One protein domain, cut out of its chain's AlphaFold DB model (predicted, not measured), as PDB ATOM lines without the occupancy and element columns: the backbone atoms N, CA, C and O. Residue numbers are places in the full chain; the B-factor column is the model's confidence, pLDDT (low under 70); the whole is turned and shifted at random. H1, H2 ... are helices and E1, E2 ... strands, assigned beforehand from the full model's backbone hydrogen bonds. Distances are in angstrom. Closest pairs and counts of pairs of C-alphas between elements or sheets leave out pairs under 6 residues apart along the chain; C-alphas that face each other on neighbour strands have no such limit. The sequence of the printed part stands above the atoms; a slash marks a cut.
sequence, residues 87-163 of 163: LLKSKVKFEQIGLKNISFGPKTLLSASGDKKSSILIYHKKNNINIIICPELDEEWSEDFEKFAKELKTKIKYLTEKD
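What this domain is: This is residues 87 to 163 of the 163 residues of an uncharacterized protein of uncultured archaeon (UniProt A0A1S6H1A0). A small three-stranded sheet forms the core, with the long helix H3 over one face, the short helix H2 over the opposite face, and H1 packed on the edge strand E1. Residues 138 to 144, of which 143 and 144 belong to H3, stick out. The printed part has 77 residues, with three named helices and three named strands in the order H1, E1, H2, E2, E3, H3; the sheet, order E1, E2, E3, is mixed, and the class is mixed, helices and strands. It is compact, with a radius of gyration of the C-alphas of 12.3 A and spans of 32 by 27 by 26 A.

How they stand to each other: Start at H1, residues 87 to 96, which is on the sheet; its closest C-alphas to E1, residues 102 to 104, are those of Lys 91 and Ile 102, 6.9 A apart. E1, H2, residues 107 to 112, and E2, residues 120 to 125, form a strand-helix-strand unit, two parallel neighbour strands with a helix between, and its crossover is right-handed. For E1 and E2, look at N 103 and O 120, 2.9 A apart. H2 has a height over the sheet of 8.7 A; its closest C-alphas to E2 are those of Lys 107 and Tyr 123, 5.8 A apart. E2 forms an antiparallel hairpin with E3, residues 128 to 133, where N 130 and O 123 are 2.7 A apart. H3, residues 143 to 162, is on the opposite face from H2, over E3 at a height over the sheet of 8.3 A; the closest C-alphas of H3 and E3 are those of Ile 133 and Ala 149, 6.0 A apart. In H2 and H3 every O i to N i+4 pair is within hydrogen-bond range, in H1 5 of 6.

Where its parts are: Find C-alpha 87 at (116.667, 124.572, 141.752); H1 runs 14.6 A from there. E2 is 15.7 A long and E3 16.0 A. H3 runs 29.1 A to C-alpha 162 at (109.581, 123.645, 128.459).

The domain as a whole: The C-alphas farthest apart, those of Asp 138 and Lys 162, are 33.6 A apart. The printed part has no cut and no long link. Look for pLDDT under 70 at residues 105 to 119, among others.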
ATOM      1  N   LEU A  87     117.312 125.877 141.930       81.69
ATOM      2  CA  LEU A  87     116.667 124.572 141.752       81.69
ATOM      3  C   LEU A  87     115.669 124.278 142.875       81.69
ATOM      4  O   LEU A  87     114.584 123.773 142.595       81.69
ATOM      5  N   LEU A  88     115.973 124.663 144.118       78.88
ATOM      6  CA  LEU A  88     115.031 124.553 145.239       78.88
ATOM      7  C   LEU A  88     113.742 125.344 144.978       78.88
ATOM      8  O   LEU A  88     112.653 124.852 145.251       78.88
ATOM      9  N   LYS A  89     113.829 126.523 144.349       81.69
ATOM     10  CA  LYS A  89     112.634 127.271 143.907       81.69
ATOM     11  C   LYS A  89     111.815 126.511 142.859       81.69
ATOM     12  O   LYS A  89     110.590 126.579 142.868       81.69
ATOM     13  N   SER A  90     112.474 125.789 141.950       77.19
ATOM     14  CA  SER A  90     111.791 124.931 140.974       77.19
ATOM     15  C   SER A  90     111.120 123.730 141.644       77.19
ATOM     16  O   SER A  90     110.036 123.350 141.215       77.19
ATOM     17  N   LYS A  91     111.700 123.175 142.720       76.62
ATOM     18  CA  LYS A  91     111.087 122.094 143.515       76.62
ATOM     19  C   LYS A  91     109.690 122.469 144.013       76.62
ATOM     20  O   LYS A  91     108.762 121.695 143.819       76.62
ATOM     21  N   VAL A  92     109.526 123.691 144.523       77.88
ATOM     22  CA  VAL A  92     108.227 124.207 144.994       77.88
ATOM     23  C   VAL A  92     107.162 124.174 143.890       77.88
ATOM     24  O   VAL A  92     106.018 123.816 144.152       77.88
ATOM     25  N   LYS A  93     107.523 124.477 142.634       76.62
ATOM     26  CA  LYS A  93     106.580 124.402 141.502       76.62
ATOM     27  C   LYS A  93     106.119 122.972 141.215       76.62
ATOM     28  O   LYS A  93     104.967 122.762 140.853       76.62
ATOM     29  N   PHE A  94     107.011 121.994 141.358       75.81
ATOM     30  CA  PHE A  94     106.654 120.588 141.182       75.81
ATOM     31  C   PHE A  94     105.784 120.069 142.331       75.81
ATOM     32  O   PHE A  94     104.828 119.336 142.090       75.81
ATOM     33  N   GLU A  95     106.050 120.506 143.561       78.44
ATOM     34  CA  GLU A  95     105.216 120.175 144.722       78.44
ATOM     35  C   GLU A  95     103.797 120.744 144.586       78.44
ATOM     36  O   GLU A  95     102.830 120.056 144.911       78.44
ATOM     37  N   GLN A  96     103.648 121.949 144.022       77.50
ATOM     38  CA  GLN A  96     102.342 122.568 143.745       77.50
ATOM     39  C   GLN A  96     101.473 121.765 142.768       77.50
ATOM     40  O   GLN A  96     100.251 121.821 142.861       77.50
ATOM     41  N   ILE A  97     102.081 121.004 141.853       77.12
ATOM     42  CA  ILE A  97     101.360 120.117 140.924       77.12
ATOM     43  C   ILE A  97     101.274 118.668 141.436       77.12
ATOM     44  O   ILE A  97     100.939 117.762 140.676       77.12
ATOM     45  N   GLY A  98     101.587 118.443 142.717       73.06
ATOM     46  CA  GLY A  98     101.442 117.154 143.394       73.06
ATOM     47  C   GLY A  98     102.679 116.253 143.370       73.06
ATOM     48  O   GLY A  98     102.623 115.155 143.922       73.06
ATOM     49  N   LEU A  99     103.805 116.682 142.787       73.12
ATOM     50  CA  LEU A  99     105.040 115.894 142.805       73.12
ATOM     51  C   LEU A  99     105.831 116.158 144.089       73.12
ATOM     52  O   LEU A  99     106.535 117.161 144.211       73.12
ATOM     53  N   LYS A 100     105.718 115.243 145.049       68.62
ATOM     54  CA  LYS A 100     106.455 115.287 146.318       68.62
ATOM     55  C   LYS A 100     107.763 114.501 146.219       68.62
ATOM     56  O   LYS A 100     107.973 113.753 145.270       68.62
ATOM     57  N   ASN A 101     108.645 114.681 147.205       72.44
ATOM     58  CA  ASN A 101     109.852 113.862 147.371       72.44
ATOM     59  C   ASN A 101     110.828 113.896 146.173       72.44
ATOM     60  O   ASN A 101     111.499 112.912 145.862       72.44
ATOM     61  N   ILE A 102     110.919 115.051 145.501       74.19
ATOM     62  CA  ILE A 102     111.872 115.264 144.406       74.19
ATOM     63  C   ILE A 102     113.231 115.697 144.948       74.19
ATOM     64  O   ILE A 102     113.330 116.653 145.730       74.19
ATOM     65  N   SER A 103     114.281 115.080 144.419       73.12
ATOM     66  CA  SER A 103     115.658 115.527 144.586       73.12
ATOM     67  C   SER A 103     116.330 115.841 143.251       73.12
ATOM     68  O   SER A 103     116.236 115.093 142.274       73.12
ATOM     69  N   PHE A 104     117.035 116.975 143.228       73.31
ATOM     70  CA  PHE A 104     117.812 117.468 142.094       73.31
ATOM     71  C   PHE A 104     119.295 117.411 142.432       73.31
ATOM     72  O   PHE A 104     119.709 117.928 143.466       73.31
ATOM     73  N   GLY A 105     120.119 116.847 141.553       67.81
ATOM     74  CA  GLY A 105     121.558 116.864 141.790       67.81
ATOM     75  C   GLY A 105     122.369 115.995 140.836       67.81
ATOM     76  O   GLY A 105     121.805 115.261 140.032       67.81
ATOM     77  N   PRO A 106     123.707 116.073 140.891       59.69
ATOM     78  CA  PRO A 106     124.606 115.057 140.351       59.69
ATOM     79  C   PRO A 106     124.209 113.634 140.772       59.69
ATOM     80  O   PRO A 106     123.730 113.413 141.879       59.69
ATOM     81  N   LYS A 107     124.457 112.635 139.917       62.12
ATOM     82  CA  LYS A 107     124.088 111.243 140.227       62.12
ATOM     83  C   LYS A 107     124.732 110.742 141.527       62.12
ATOM     84  O   LYS A 107     124.037 110.142 142.334       62.12
ATOM     85  N   THR A 108     126.029 111.000 141.712       55.34
ATOM     86  CA  THR A 108     126.798 110.611 142.912       55.34
ATOM     87  C   THR A 108     126.176 111.161 144.190       55.34
ATOM     88  O   THR A 108     126.086 110.470 145.199       55.34
ATOM     89  N   LEU A 109     125.658 112.380 144.100       58.88
ATOM     90  CA  LEU A 109     125.022 113.124 145.172       58.88
ATOM     91  C   LEU A 109     123.676 112.533 145.567       58.88
ATOM     92  O   LEU A 109     123.423 112.316 146.743       58.88
ATOM     93  N   LEU A 110     122.853 112.205 144.574       58.75
ATOM     94  CA  LEU A 110     121.557 111.569 144.793       58.75
ATOM     95  C   LEU A 110     121.690 110.123 145.291       58.75
ATOM     96  O   LEU A 110     120.822 109.646 146.010       58.75
ATOM     97  N   SER A 111     122.774 109.425 144.936       54.66
ATOM     98  CA  SER A 111     123.059 108.082 145.455       54.66
ATOM     99  C   SER A 111     123.665 108.080 146.861       54.66
ATOM    100  O   SER A 111     123.472 107.115 147.592       54.66
ATOM    101  N   ALA A 112     124.408 109.126 147.238       46.66
ATOM    102  CA  ALA A 112     125.113 109.213 148.521       46.66
ATOM    103  C   ALA A 112     124.349 110.001 149.594       46.66
ATOM    104  O   ALA A 112     124.666 109.863 150.773       46.66
ATOM    105  N   SER A 113     123.348 110.808 149.218       48.59
ATOM    106  CA  SER A 113     122.572 111.630 150.155       48.59
ATOM    107  C   SER A 113     121.776 110.816 151.172       48.59
ATOM    108  O   SER A 113     121.251 111.400 152.115       48.59
ATOM    109  N   GLY A 114     121.672 109.490 151.004       42.81
ATOM    110  CA  GLY A 114     120.929 108.631 151.924       42.81
ATOM    111  C   GLY A 114     119.482 109.088 152.096       42.81
ATOM    112  O   GLY A 114     118.859 108.773 153.107       42.81
ATOM    113  N   ASP A 115     118.963 109.858 151.135       47.44
ATOM    114  CA  ASP A 115     117.637 110.440 151.198       47.44
ATOM    115  C   ASP A 115     116.630 109.345 150.849       47.44
ATOM    116  O   ASP A 115     116.072 109.285 149.757       47.44
ATOM    117  N   LYS A 116     116.455 108.421 151.803       47.22
ATOM    118  CA  LYS A 116     115.580 107.242 151.739       47.22
ATOM    119  C   LYS A 116     114.114 107.606 151.484       47.22
ATOM    120  O   LYS A 116     113.303 106.715 151.285       47.22
ATOM    121  N   LYS A 117     113.773 108.899 151.514       52.38
ATOM    122  CA  LYS A 117     112.432 109.431 151.267       52.38
ATOM    123  C   LYS A 117     112.248 110.001 149.861       52.38
ATOM    124  O   LYS A 117     111.119 110.307 149.506       52.38
ATOM    125  N   SER A 118     113.313 110.166 149.070       56.72
ATOM    126  CA  SER A 118     113.209 110.700 147.709       56.72
ATOM    127  C   SER A 118     112.772 109.613 146.721       56.72
ATOM    128  O   SER A 118     113.592 108.818 146.264       56.72
ATOM    129  N   SER A 119     111.491 109.603 146.350       65.75
ATOM    130  CA  SER A 119     110.934 108.706 145.327       65.75
ATOM    131  C   SER A 119     111.207 109.186 143.896       65.75
ATOM    132  O   SER A 119     111.042 108.419 142.951       65.75
ATOM    133  N   ILE A 120     111.670 110.431 143.695       70.69
ATOM    134  CA  ILE A 120     111.973 110.986 142.366       70.69
ATOM    135  C   ILE A 120     113.358 111.643 142.357       70.69
ATOM    136  O   ILE A 120     113.600 112.655 143.013       70.69
ATOM    137  N   LEU A 121     114.266 111.111 141.540       72.50
ATOM    138  CA  LEU A 121     115.630 111.612 141.369       72.50
ATOM    139  C   LEU A 121     115.814 112.170 139.960       72.50
ATOM    140  O   LEU A 121     115.728 111.438 138.971       72.50
ATOM    141  N   ILE A 122     116.126 113.460 139.860       72.94
ATOM    142  CA  ILE A 122     116.344 114.145 138.585       72.94
ATOM    143  C   ILE A 122     117.797 114.606 138.522       72.94
ATOM    144  O   ILE A 122     118.230 115.490 139.264       72.94
ATOM    145  N   TYR A 123     118.559 114.022 137.602       71.62
ATOM    146  CA  TYR A 123     119.976 114.324 137.433       71.62
ATOM    147  C   TYR A 123     120.365 114.430 135.971       71.62
ATOM    148  O   TYR A 123     119.707 113.929 135.062       71.62
ATOM    149  N   HIS A 124     121.499 115.065 135.733       72.31
ATOM    150  CA  HIS A 124     122.062 115.163 134.404       72.31
ATOM    151  C   HIS A 124     123.106 114.060 134.158       72.31
ATOM    152  O   HIS A 124     123.981 113.815 134.990       72.31
ATOM    153  N   LYS A 125     123.050 113.416 132.986       69.38
ATOM    154  CA  LYS A 125     124.097 112.508 132.486       69.38
ATOM    155  C   LYS A 125     124.358 112.821 131.012       69.38
ATOM    156  O   LYS A 125     123.448 112.743 130.185       69.38
ATOM    157  N   LYS A 126     125.617 113.121 130.681       69.44
ATOM    158  CA  LYS A 126     126.086 113.543 129.345       69.44
ATOM    159  C   LYS A 126     125.482 114.864 128.858       69.44
ATOM    160  O   LYS A 126     126.085 115.886 129.133       69.44
ATOM    161  N   ASN A 127     124.360 114.815 128.137       65.88
ATOM    162  CA  ASN A 127     123.609 115.975 127.624       65.88
ATOM    163  C   ASN A 127     122.096 115.860 127.914       65.88
ATOM    164  O   ASN A 127     121.299 116.677 127.447       65.88
ATOM    165  N   ASN A 128     121.689 114.835 128.671       69.12
ATOM    166  CA  ASN A 128     120.290 114.496 128.901       69.12
ATOM    167  C   ASN A 128     119.944 114.572 130.387       69.12
ATOM    168  O   ASN A 128     120.747 114.211 131.256       69.12
ATOM    169  N   ILE A 129     118.713 114.997 130.664       73.62
ATOM    170  CA  ILE A 129     118.099 114.798 131.972       73.62
ATOM    171  C   ILE A 129     117.722 113.324 132.076       73.62
ATOM    172  O   ILE A 129     117.146 112.745 131.157       73.62
ATOM    173  N   ASN A 130     118.083 112.726 133.198       76.88
ATOM    174  CA  ASN A 130     117.689 111.392 133.591       76.88
ATOM    175  C   ASN A 130     116.778 111.541 134.802       76.88
ATOM    176  O   ASN A 130     117.059 112.328 135.704       76.88
ATOM    177  N   ILE A 131     115.687 110.789 134.782       75.88
ATOM    178  CA  ILE A 131     114.680 110.784 135.832       75.88
ATOM    179  C   ILE A 131     114.589 109.339 136.300       75.88
ATOM    180  O   ILE A 131     114.254 108.447 135.515       75.88
ATOM    181  N   ILE A 132     114.934 109.103 137.556       74.81
ATOM    182  CA  ILE A 132     114.674 107.841 138.241       74.81
ATOM    183  C   ILE A 132     113.461 108.075 139.131       74.81
ATOM    184  O   ILE A 132     113.360 109.110 139.784       74.81
ATOM    185  N   ILE A 133     112.538 107.124 139.098       72.06
ATOM    186  CA  ILE A 133     111.371 107.091 139.969       72.06
ATOM    187  C   ILE A 133     111.458 105.754 140.685       72.06
ATOM    188  O   ILE A 133     111.597 104.728 140.017       72.06
ATOM    189  N   CYS A 134     111.472 105.808 142.005       70.75
ATOM    190  CA  CYS A 134     111.522 104.661 142.890       70.75
ATOM    191  C   CYS A 134     110.173 104.549 143.610       70.75
ATOM    192  O   CYS A 134     109.578 105.593 143.899       70.75
ATOM    193  N   PRO A 135     109.699 103.325 143.885       64.12
ATOM    194  CA  PRO A 135     108.538 103.128 144.742       64.12
ATOM    195  C   PRO A 135     108.803 103.730 146.128       64.12
ATOM    196  O   PRO A 135     109.964 103.920 146.520       64.12
ATOM    197  N   GLU A 136     107.739 104.084 146.849       64.56
ATOM    198  CA  GLU A 136     107.895 104.473 148.252       64.56
ATOM    199  C   GLU A 136     108.455 103.291 149.062       64.56
ATOM    200  O   GLU A 136     108.414 102.138 148.625       64.56
ATOM    201  N   LEU A 137     109.061 103.580 150.219       53.81
ATOM    202  CA  LEU A 137     109.530 102.524 151.119       53.81
ATOM    203  C   LEU A 137     108.353 101.573 151.393       53.81
ATOM    204  O   LEU A 137     107.295 102.042 151.798       53.81
ATOM    205  N   ASP A 138     108.570 100.278 151.152       56.59
ATOM    206  CA  ASP A 138     107.621  99.164 151.321       56.59
ATOM    207  C   ASP A 138     106.682  98.846 150.134       56.59
ATOM    208  O   ASP A 138     105.918  97.883 150.213       56.59
ATOM    209  N   GLU A 139     106.778  99.550 148.999       61.09
ATOM    210  CA  GLU A 139     106.084  99.156 147.760       61.09
ATOM    211  C   GLU A 139     106.943  98.226 146.881       61.09
ATOM    212  O   GLU A 139     108.098  98.521 146.553       61.09
ATOM    213  N   GLU A 140     106.368  97.093 146.462       63.97
ATOM    214  CA  GLU A 140     107.008  96.180 145.513       63.97
ATOM    215  C   GLU A 140     107.003  96.744 144.088       63.97
ATOM    216  O   GLU A 140     106.083  97.433 143.641       63.97
ATOM    217  N   TRP A 141     108.053  96.409 143.342       74.06
ATOM    218  CA  TRP A 141     108.174  96.776 141.939       74.06
ATOM    219  C   TRP A 141     107.178  95.964 141.096       74.06
ATOM    220  O   TRP A 141     107.431  94.803 140.781       74.06
ATOM    221  N   SER A 142     106.045  96.573 140.737       77.62
ATOM    222  CA  SER A 142     104.975  95.949 139.948       77.62
ATOM    223  C   SER A 142     104.901  96.488 138.512       77.62
ATOM    224  O   SER A 142     105.393  97.578 138.216       77.62
ATOM    225  N   GLU A 143     104.246  95.754 137.606       80.62
ATOM    226  CA  GLU A 143     103.997  96.214 136.226       80.62
ATOM    227  C   GLU A 143     103.180  97.519 136.185       80.62
ATOM    228  O   GLU A 143     103.456  98.420 135.383       80.62
ATOM    229  N   ASP A 144     102.213  97.665 137.095       75.94
ATOM    230  CA  ASP A 144     101.415  98.883 137.240       75.94
ATOM    231  C   ASP A 144     102.275 100.070 137.689       75.94
ATOM    232  O   ASP A 144     102.159 101.175 137.142       75.94
ATOM    233  N   PHE A 145     103.201  99.838 138.625       77.19
ATOM    234  CA  PHE A 145     104.169 100.846 139.040       77.19
ATOM    235  C   PHE A 145     105.115 101.231 137.893       77.19
ATOM    236  O   PHE A 145     105.380 102.418 137.687       77.19
ATOM    237  N   GLU A 146     105.595 100.275 137.093       78.50
ATOM    238  CA  GLU A 146     106.436 100.579 135.927       78.50
ATOM    239  C   GLU A 146     105.722 101.478 134.917       78.50
ATOM    240  O   GLU A 146     106.307 102.446 134.405       78.50
ATOM    241  N   LYS A 147     104.445 101.190 134.649       80.88
ATOM    242  CA  LYS A 147     103.610 101.997 133.758       80.88
ATOM    243  C   LYS A 147     103.420 103.407 134.312       80.88
ATOM    244  O   LYS A 147     103.693 104.379 133.598       80.88
ATOM    245  N   PHE A 148     103.062 103.527 135.591       80.06
ATOM    246  CA  PHE A 148     102.963 104.807 136.295       80.06
ATOM    247  C   PHE A 148     104.274 105.602 136.221       80.06
ATOM    248  O   PHE A 148     104.291 106.761 135.796       80.06
ATOM    249  N   ALA A 149     105.401 104.969 136.550       78.50
ATOM    250  CA  ALA A 149     106.717 105.592 136.524       78.50
ATOM    251  C   ALA A 149     107.094 106.071 135.112       78.50
ATOM    252  O   ALA A 149     107.698 107.134 134.955       78.50
ATOM    253  N   LYS A 150     106.738 105.329 134.058       83.19
ATOM    254  CA  LYS A 150     106.998 105.722 132.662       83.19
ATOM    255  C   LYS A 150     106.185 106.948 132.243       83.19
ATOM    256  O   LYS A 150     106.733 107.872 131.628       83.19
ATOM    257  N   GLU A 151     104.904 106.992 132.595       81.75
ATOM    258  CA  GLU A 151     104.040 108.150 132.340       81.75
ATOM    259  C   GLU A 151     104.527 109.384 133.105       81.75
ATOM    260  O   GLU A 151     104.671 110.472 132.535       81.75
ATOM    261  N   LEU A 152     104.873 109.202 134.379       79.38
ATOM    262  CA  LEU A 152     105.366 110.266 135.240       79.38
ATOM    263  C   LEU A 152     106.714 110.822 134.757       79.38
ATOM    264  O   LEU A 152     106.876 112.041 134.660       79.38
ATOM    265  N   LYS A 153     107.650 109.957 134.338       82.56
ATOM    266  CA  LYS A 153     108.916 110.368 133.693       82.56
ATOM    267  C   LYS A 153     108.668 111.241 132.467       82.56
ATOM    268  O   LYS A 153     109.374 112.229 132.272       82.56
ATOM    269  N   THR A 154     107.671 110.901 131.652       82.75
ATOM    270  CA  THR A 154     107.337 111.655 130.434       82.75
ATOM    271  C   THR A 154     106.809 113.051 130.773       82.75
ATOM    272  O   THR A 154     107.283 114.038 130.206       82.75
ATOM    273  N   LYS A 155     105.902 113.156 131.755       79.69
ATOM    274  CA  LYS A 155     105.367 114.441 132.241       79.69
ATOM    275  C   LYS A 155     106.464 115.329 132.831       79.69
ATOM    276  O   LYS A 155     106.574 116.496 132.462       79.69
ATOM    277  N   ILE A 156     107.313 114.769 133.693       77.31
ATOM    278  CA  ILE A 156     108.441 115.492 134.294       77.31
ATOM    279  C   ILE A 156     109.404 115.972 133.210       77.31
ATOM    280  O   ILE A 156     109.808 117.133 133.228       77.31
ATOM    281  N   LYS A 157     109.740 115.123 132.230       80.50
ATOM    282  CA  LYS A 157     110.632 115.501 131.129       80.50
ATOM    283  C   LYS A 157     110.088 116.703 130.357       80.50
ATOM    284  O   LYS A 157     110.820 117.671 130.168       80.50
ATOM    285  N   TYR A 158     108.807 116.680 130.001       80.25
ATOM    286  CA  TYR A 158     108.154 117.800 129.327       80.25
ATOM    287  C   TYR A 158     108.231 119.099 130.145       80.25
ATOM    288  O   TYR A 158     108.617 120.134 129.606       80.25
ATOM    289  N   LEU A 159     107.956 119.042 131.452       75.94
ATOM    290  CA  LEU A 159     108.075 120.203 132.347       75.94
ATOM    291  C   LEU A 159     109.519 120.719 132.435       75.94
ATOM    292  O   LEU A 159     109.753 121.921 132.421       75.94
ATOM    293  N   THR A 160     110.501 119.814 132.477       72.06
ATOM    294  CA  THR A 160     111.923 120.179 132.572       72.06
ATOM    295  C   THR A 160     112.516 120.751 131.276       72.06
ATOM    296  O   THR A 160     113.556 121.415 131.328       72.06
ATOM    297  N   GLU A 161     111.892 120.465 130.127       72.00
ATOM    298  CA  GLU A 161     112.322 120.900 128.790       72.00
ATOM    299  C   GLU A 161     111.567 122.143 128.282       72.00
ATOM    300  O   GLU A 161     112.099 122.824 127.407       72.00
ATOM    301  N   LYS A 162     110.372 122.449 128.816       66.12
ATOM    302  CA  LYS A 162     109.581 123.645 128.459       66.12
ATOM    303  C   LYS A 162     109.878 124.911 129.277       66.12
ATOM    304  O   LYS A 162     109.617 125.994 128.759       66.12
ATOM    305  N   ASP A 163     110.354 124.783 130.518       54.00
ATOM    306  CA  ASP A 163     110.877 125.907 131.332       54.00
ATOM    307  C   ASP A 163     112.161 126.507 130.724       54.00
ATOM    308  O   ASP A 163     112.536 127.663 131.049       54.00
TER     309      ASP A 163